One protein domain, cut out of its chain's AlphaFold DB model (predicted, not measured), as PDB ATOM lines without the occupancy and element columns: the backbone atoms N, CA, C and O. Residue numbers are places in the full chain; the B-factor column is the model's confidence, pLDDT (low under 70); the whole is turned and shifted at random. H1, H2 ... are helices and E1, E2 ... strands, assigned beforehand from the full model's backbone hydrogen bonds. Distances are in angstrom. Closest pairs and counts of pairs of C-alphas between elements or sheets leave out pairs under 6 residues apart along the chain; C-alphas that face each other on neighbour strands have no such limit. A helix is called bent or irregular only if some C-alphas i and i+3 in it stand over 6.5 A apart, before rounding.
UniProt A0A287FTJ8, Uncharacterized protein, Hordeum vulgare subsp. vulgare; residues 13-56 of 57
ATOM      1  N   ARG A  13     -11.636  26.848 -27.443       74.69
ATOM      2  CA  ARG A  13     -11.408  25.522 -26.844       74.69
ATOM      3  C   ARG A  13     -10.973  24.458 -27.853       74.69
ATOM      4  O   ARG A  13     -10.070  23.673 -27.571       74.69
ATOM      5  N   GLY A  14     -11.608  24.430 -29.026       79.50
ATOM      6  CA  GLY A  14     -11.231  23.504 -30.097       79.50
ATOM      7  C   GLY A  14      -9.831  23.794 -30.638       79.50
ATOM      8  O   GLY A  14      -9.032  22.880 -30.823       79.50
ATOM      9  N   MET A  15      -9.505  25.076 -30.809       85.94
ATOM     10  CA  MET A  15      -8.224  25.519 -31.353       85.94
ATOM     11  C   MET A  15      -7.067  25.315 -30.369       85.94
ATOM     12  O   MET A  15      -5.997  24.888 -30.788       85.94
ATOM     13  N   THR A  16      -7.275  25.531 -29.066       85.31
ATOM     14  CA  THR A  16      -6.270  25.199 -28.044       85.31
ATOM     15  C   THR A  16      -6.019  23.699 -27.953       85.31
ATOM     16  O   THR A  16      -4.866  23.298 -27.840       85.31
ATOM     17  N   SER A  17      -7.061  22.867 -28.056       87.62
ATOM     18  CA  SER A  17      -6.900  21.406 -28.090       87.62
ATOM     19  C   SER A  17      -6.094  20.953 -29.312       87.62
ATOM     20  O   SER A  17      -5.134  20.198 -29.179       87.62
ATOM     21  N   LEU A  18      -6.427  21.476 -30.497       93.44
ATOM     22  CA  LEU A  18      -5.696  21.212 -31.741       93.44
ATOM     23  C   LEU A  18      -4.234  21.656 -31.658       93.44
ATOM     24  O   LEU A  18      -3.347  20.887 -32.018       93.44
ATOM     25  N   ALA A  19      -3.973  22.864 -31.154       92.88
ATOM     26  CA  ALA A  19      -2.616  23.373 -30.980       92.88
ATOM     27  C   ALA A  19      -1.809  22.517 -29.991       92.88
ATOM     28  O   ALA A  19      -0.646  22.212 -30.246       92.88
ATOM     29  N   PHE A  20      -2.433  22.080 -28.895       92.81
ATOM     30  CA  PHE A  20      -1.807  21.195 -27.917       92.81
ATOM     31  C   PHE A  20      -1.483  19.815 -28.506       92.81
ATOM     32  O   PHE A  20      -0.371  19.319 -28.328       92.81
ATOM     33  N   LEU A  21      -2.420  19.211 -29.243       96.25
ATOM     34  CA  LEU A  21      -2.222  17.937 -29.943       96.25
ATOM     35  C   LEU A  21      -1.103  18.036 -30.980       96.25
ATOM     36  O   LEU A  21      -0.194  17.212 -30.970       96.25
ATOM     37  N   ALA A  22      -1.135  19.062 -31.832       95.56
ATOM     38  CA  ALA A  22      -0.108  19.292 -32.843       95.56
ATOM     39  C   ALA A  22       1.272  19.488 -32.202       95.56
ATOM     40  O   ALA A  22       2.222  18.808 -32.579       95.56
ATOM     41  N   GLY A  23       1.367  20.345 -31.178       93.62
ATOM     42  CA  GLY A  23       2.607  20.569 -30.439       93.62
ATOM     43  C   GLY A  23       3.135  19.298 -29.776       93.62
ATOM     44  O   GLY A  23       4.327  19.021 -29.861       93.62
ATOM     45  N   SER A  24       2.255  18.484 -29.189       93.25
ATOM     46  CA  SER A  24       2.630  17.209 -28.569       93.25
ATOM     47  C   SER A  24       3.157  16.214 -29.602       93.25
ATOM     48  O   SER A  24       4.229  15.651 -29.410       93.25
ATOM     49  N   ILE A  25       2.450  16.027 -30.722       90.25
ATOM     50  CA  ILE A  25       2.879  15.128 -31.806       90.25
ATOM     51  C   ILE A  25       4.234  15.576 -32.354       90.25
ATOM     52  O   ILE A  25       5.151  14.764 -32.437       90.25
ATOM     53  N   SER A  26       4.392  16.864 -32.669       86.62
ATOM     54  CA  SER A  26       5.668  17.408 -33.137       86.62
ATOM     55  C   SER A  26       6.777  17.220 -32.106       86.62
ATOM     56  O   SER A  26       7.868  16.800 -32.472       86.62
ATOM     57  N   PHE A  27       6.505  17.471 -30.825       86.31
ATOM     58  CA  PHE A  27       7.464  17.264 -29.745       86.31
ATOM     59  C   PHE A  27       7.909  15.804 -29.659       86.31
ATOM     60  O   PHE A  27       9.108  15.562 -29.631       86.31
ATOM     61  N   PHE A  28       6.990  14.833 -29.702       82.69
ATOM     62  CA  PHE A  28       7.345  13.411 -29.704       82.69
ATOM     63  C   PHE A  28       8.090  12.999 -30.978       82.69
ATOM     64  O   PHE A  28       9.098  12.310 -30.886       82.69
ATOM     65  N   CYS A  29       7.670  13.454 -32.159       77.19
ATOM     66  CA  CYS A  29       8.390  13.177 -33.403       77.19
ATOM     67  C   CYS A  29       9.823  13.734 -33.381       77.19
ATOM     68  O   CYS A  29      10.741  13.069 -33.847       77.19
ATOM     69  N   LEU A  30      10.022  14.932 -32.822       76.19
ATOM     70  CA  LEU A  30      11.337  15.570 -32.726       76.19
ATOM     71  C   LEU A  30      12.197  15.001 -31.589       76.19
ATOM     72  O   LEU A  30      13.408  14.885 -31.752       76.19
ATOM     73  N   LEU A  31      11.599  14.622 -30.454       75.44
ATOM     74  CA  LEU A  31      12.285  13.939 -29.348       75.44
ATOM     75  C   LEU A  31      12.703  12.518 -29.692       75.44
ATOM     76  O   LEU A  31      13.642  12.002 -29.089       75.44
ATOM     77  N   PHE A  32      12.021  11.887 -30.645       63.41
ATOM     78  CA  PHE A  32      12.417  10.610 -31.207       63.41
ATOM     79  C   PHE A  32      13.086  10.813 -32.577       63.41
ATOM     80  O   PHE A  32      12.551  10.342 -33.586       63.41
ATOM     81  N   PRO A  33      14.333  11.333 -32.646       55.97
ATOM     82  CA  PRO A  33      15.160  11.038 -33.810       55.97
ATOM     83  C   PRO A  33      15.352   9.509 -33.951       55.97
ATOM     84  O   PRO A  33      15.644   9.013 -35.031       55.97
ATOM     85  N   ALA A  34      15.043   8.740 -32.894       54.72
ATOM     86  CA  ALA A  34      14.924   7.282 -32.807       54.72
ATOM     87  C   ALA A  34      13.960   6.577 -33.793       54.72
ATOM     88  O   ALA A  34      13.929   5.349 -33.799       54.72
ATOM     89  N   THR A  35      13.192   7.284 -34.629       60.50
ATOM     90  CA  THR A  35      12.332   6.627 -35.640       60.50
ATOM     91  C   THR A  35      12.918   6.588 -37.048       60.50
ATOM     92  O   THR A  35      12.477   5.762 -37.846       60.50
ATOM     93  N   SER A  36      13.927   7.411 -37.367       67.81
ATOM     94  CA  SER A  36      14.550   7.383 -38.693       67.81
ATOM     95  C   SER A  36      15.954   6.783 -38.628       67.81
ATOM     96  O   SER A  36      16.894   7.462 -38.209       67.81
ATOM     97  N   PRO A  37      16.147   5.535 -39.092       66.88
ATOM     98  CA  PRO A  37      17.473   4.931 -39.138       66.88
ATOM     99  C   PRO A  37      18.430   5.690 -40.078       66.88
ATOM    100  O   PRO A  37      19.639   5.566 -39.931       66.88
ATOM    101  N   ASN A  38      17.926   6.536 -40.984       70.38
ATOM    102  CA  ASN A  38      18.754   7.394 -41.843       70.38
ATOM    103  C   ASN A  38      19.512   8.500 -41.088       70.38
ATOM    104  O   ASN A  38      20.465   9.047 -41.629       70.38
ATOM    105  N   LEU A  39      19.097   8.864 -39.869       66.94
ATOM    106  CA  LEU A  39      19.753   9.940 -39.112       66.94
ATOM    107  C   LEU A  39      20.990   9.468 -38.341       66.94
ATOM    108  O   LEU A  39      21.871  10.275 -38.059       66.94
ATOM    109  N   TYR A  40      21.059   8.181 -38.000       68.44
ATOM    110  CA  TYR A  40      22.147   7.624 -37.185       68.44
ATOM    111  C   TYR A  40      23.032   6.632 -37.927       68.44
ATOM    112  O   TYR A  40      24.141   6.356 -37.477       68.44
ATOM    113  N   ASN A  41      22.553   6.072 -39.039       70.12
ATOM    114  CA  ASN A  41      23.298   5.077 -39.792       70.12
ATOM    115  C   ASN A  41      23.808   5.697 -41.085       70.12
ATOM    116  O   ASN A  41      23.045   6.266 -41.859       70.12
ATOM    117  N   ALA A  42      25.103   5.532 -41.345       76.69
ATOM    118  CA  ALA A  42      25.732   6.017 -42.570       76.69
ATOM    119  C   ALA A  42      25.239   5.281 -43.831       76.69
ATOM    120  O   ALA A  42      25.414   5.769 -44.946       76.69
ATOM    121  N   ARG A  43      24.650   4.092 -43.663       71.69
ATOM    122  CA  ARG A  43      24.106   3.267 -44.741       71.69
ATOM    123  C   ARG A  43      23.001   2.356 -44.193       71.69
ATOM    124  O   ARG A  43      23.001   2.057 -43.005       71.69
ATOM    125  N   LEU A  44      22.071   1.925 -45.044       77.38
ATOM    126  CA  LEU A  44      20.980   1.001 -44.680       77.38
ATOM    127  C   LEU A  44      20.945  -0.273 -45.547       77.38
ATOM    128  O   LEU A  44      20.148  -1.174 -45.293       77.38
ATOM    129  N   ASP A  45      21.807  -0.370 -46.563       81.19
ATOM    130  CA  ASP A  45      21.860  -1.533 -47.450       81.19
ATOM    131  C   ASP A  45      22.686  -2.669 -46.837       81.19
ATOM    132  O   ASP A  45      23.814  -2.460 -46.376       81.19
ATOM    133  N   GLY A  46      22.153  -3.893 -46.899       79.31
ATOM    134  CA  GLY A  46      22.881  -5.108 -46.522       79.31
ATOM    135  C   GLY A  46      23.171  -5.255 -45.023       79.31
ATOM    136  O   GLY A  46      24.053  -6.025 -44.655       79.31
ATOM    137  N   CYS A  47      22.457  -4.530 -44.159       82.94
ATOM    138  CA  CYS A  47      22.587  -4.611 -42.704       82.94
ATOM    139  C   CYS A  47      21.310  -5.103 -42.021       82.94
ATOM    140  O   CYS A  47      20.200  -4.953 -42.530       82.94
ATOM    141  N   SER A  48      21.480  -5.633 -40.812       81.69
ATOM    142  CA  SER A  48      20.369  -5.943 -39.911       81.69
ATOM    143  C   SER A  48      20.074  -4.728 -39.034       81.69
ATOM    144  O   SER A  48      20.964  -4.256 -38.326       81.69
ATOM    145  N   CYS A  49      18.853  -4.190 -39.102       79.75
ATOM    146  CA  CYS A  49      18.471  -2.996 -38.347       79.75
ATOM    147  C   CYS A  49      17.515  -3.343 -37.199       79.75
ATOM    148  O   CYS A  49      16.517  -4.035 -37.394       79.75
ATOM    149  N   TRP A  50      17.814  -2.843 -36.000       77.69
ATOM    150  CA  TRP A  50      17.036  -3.042 -34.780       77.69
ATOM    151  C   TRP A  50      16.943  -1.731 -33.994       77.69
ATOM    152  O   TRP A  50      17.960  -1.092 -33.731       77.69
ATOM    153  N   HIS A  51      15.725  -1.309 -33.632       74.62
ATOM    154  CA  HIS A  51      15.470  -0.056 -32.895       74.62
ATOM    155  C   HIS A  51      16.162   1.189 -33.493       74.62
ATOM    156  O   HIS A  51      16.667   2.046 -32.773       74.62
ATOM    157  N   GLY A  52      16.205   1.285 -34.823       71.00
ATOM    158  CA  GLY A  52      16.812   2.424 -35.521       71.00
ATOM    159  C   GLY A  52      18.336   2.361 -35.661       71.00
ATOM    160  O   GLY A  52      18.900   3.231 -36.316       71.00
ATOM    161  N   TYR A  53      19.000   1.332 -35.130       67.88
ATOM    162  CA  TYR A  53      20.428   1.083 -35.327       67.88
ATOM    163  C   TYR A  53      20.643  -0.068 -36.294       67.88
ATOM    164  O   TYR A  53      20.015  -1.117 -36.169       67.88
ATOM    165  N   CYS A  54      21.554   0.113 -37.238       81.31
ATOM    166  CA  CYS A  54      21.923  -0.910 -38.194       81.31
ATOM    167  C   CYS A  54      23.291  -1.486 -37.847       81.31
ATOM    168  O   CYS A  54      24.247  -0.765 -37.560       81.31
ATOM    169  N   ARG A  55      23.364  -2.817 -37.851       77.19
ATOM    170  CA  ARG A  55      24.579  -3.572 -37.576       77.19
ATOM    171  C   ARG A  55      24.969  -4.367 -38.816       77.19
ATOM    172  O   ARG A  55      24.174  -5.163 -39.331       77.19
ATOM    173  N   TRP A  56      26.194  -4.136 -39.271       79.69
ATOM    174  CA  TRP A  56      26.874  -4.960 -40.267       79.69
ATOM    175  C   TRP A  56      27.609  -6.093 -39.544       79.69
ATOM    176  O   TRP A  56      28.106  -5.884 -38.435       79.69
TER     177      TRP A  56
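Overview. This is residues 13 to 56 of the 57 residues of an uncharacterized protein of Hordeum vulgare subsp. vulgare (UniProt A0A287FTJ8). One straight helix, H1, sticks out as a long arm from a small head, in which a looping stretch with no named element, residues 32 to 47, leads to a tiny two-stranded hairpin of E1 and E2. The arm stands free over residues 13 to 32, of which 13 to 31 belong to H1, and it makes much of the length of a rod spanning 51 by 14 by 13 A. The printed part has 44 residues with one named helix and two named strands, in the order H1, E1, E2. The two strands form one antiparallel sheet in the order E1 - E2, and the class is mixed, helices and strands. The whole is extended, with a radius of gyration of the C-alphas of 15.7 A.

Arrangement. H1, residues 13 to 31, has every O i to N i+4 pair of its backbone within hydrogen-bond range. A long link of 16 residues, 32 to 47, joins H1 to E1, residues 48 to 50. A tight link of 2 residues then joins E1 to E2, residues 53 to 55. E1 and E2 are a hairpin of antiparallel neighbour strands, with 150 degrees between their N-to-C directions. The C-alphas of Cys 49 and Cys 54 face each other at 4.0 A, and those of Ser 48 and Arg 55 face each other at 5.4 A. Across the pair, N 50 and O 53 are within hydrogen-bond range at 2.8 A, and so are N 55 and O 48 at 2.8 A. H1 and E2 are apart, with no C-alpha of the one within 8 A of the other.

Along the chain. H1 begins at C-alpha 13, at (-11.408, 25.522, -26.844), and ends at C-alpha 31, at (12.285, 13.939, -29.348), 26.5 A from first to last C-alpha. It is not bent. E1 runs from Ser 48 to Trp 50, 6.8 A from first to last C-alpha. E2 runs from Tyr 53 to Arg 55, 6.6 A from first to last C-alpha, and ends at C-alpha 55, at (24.579, -3.572, -37.576).

Size, cuts and confidence. The two C-alphas farthest apart are those of Arg 13 and Trp 56, the first and last printed residues, at 50.7 A. The printed part has no cut. The link from H1 to E1 is long; its C-alphas lie 3 to 22 A from the mean of all C-alphas. The mean pLDDT of the printed part of this model is 78.4. Confidence is low, under 70, at residues 32 to 37, residues 39 to 40 and residue 53, of which residue 53 belongs to E2. The mean pLDDT is 87 in H1, 80 in E1 and 75 in E2.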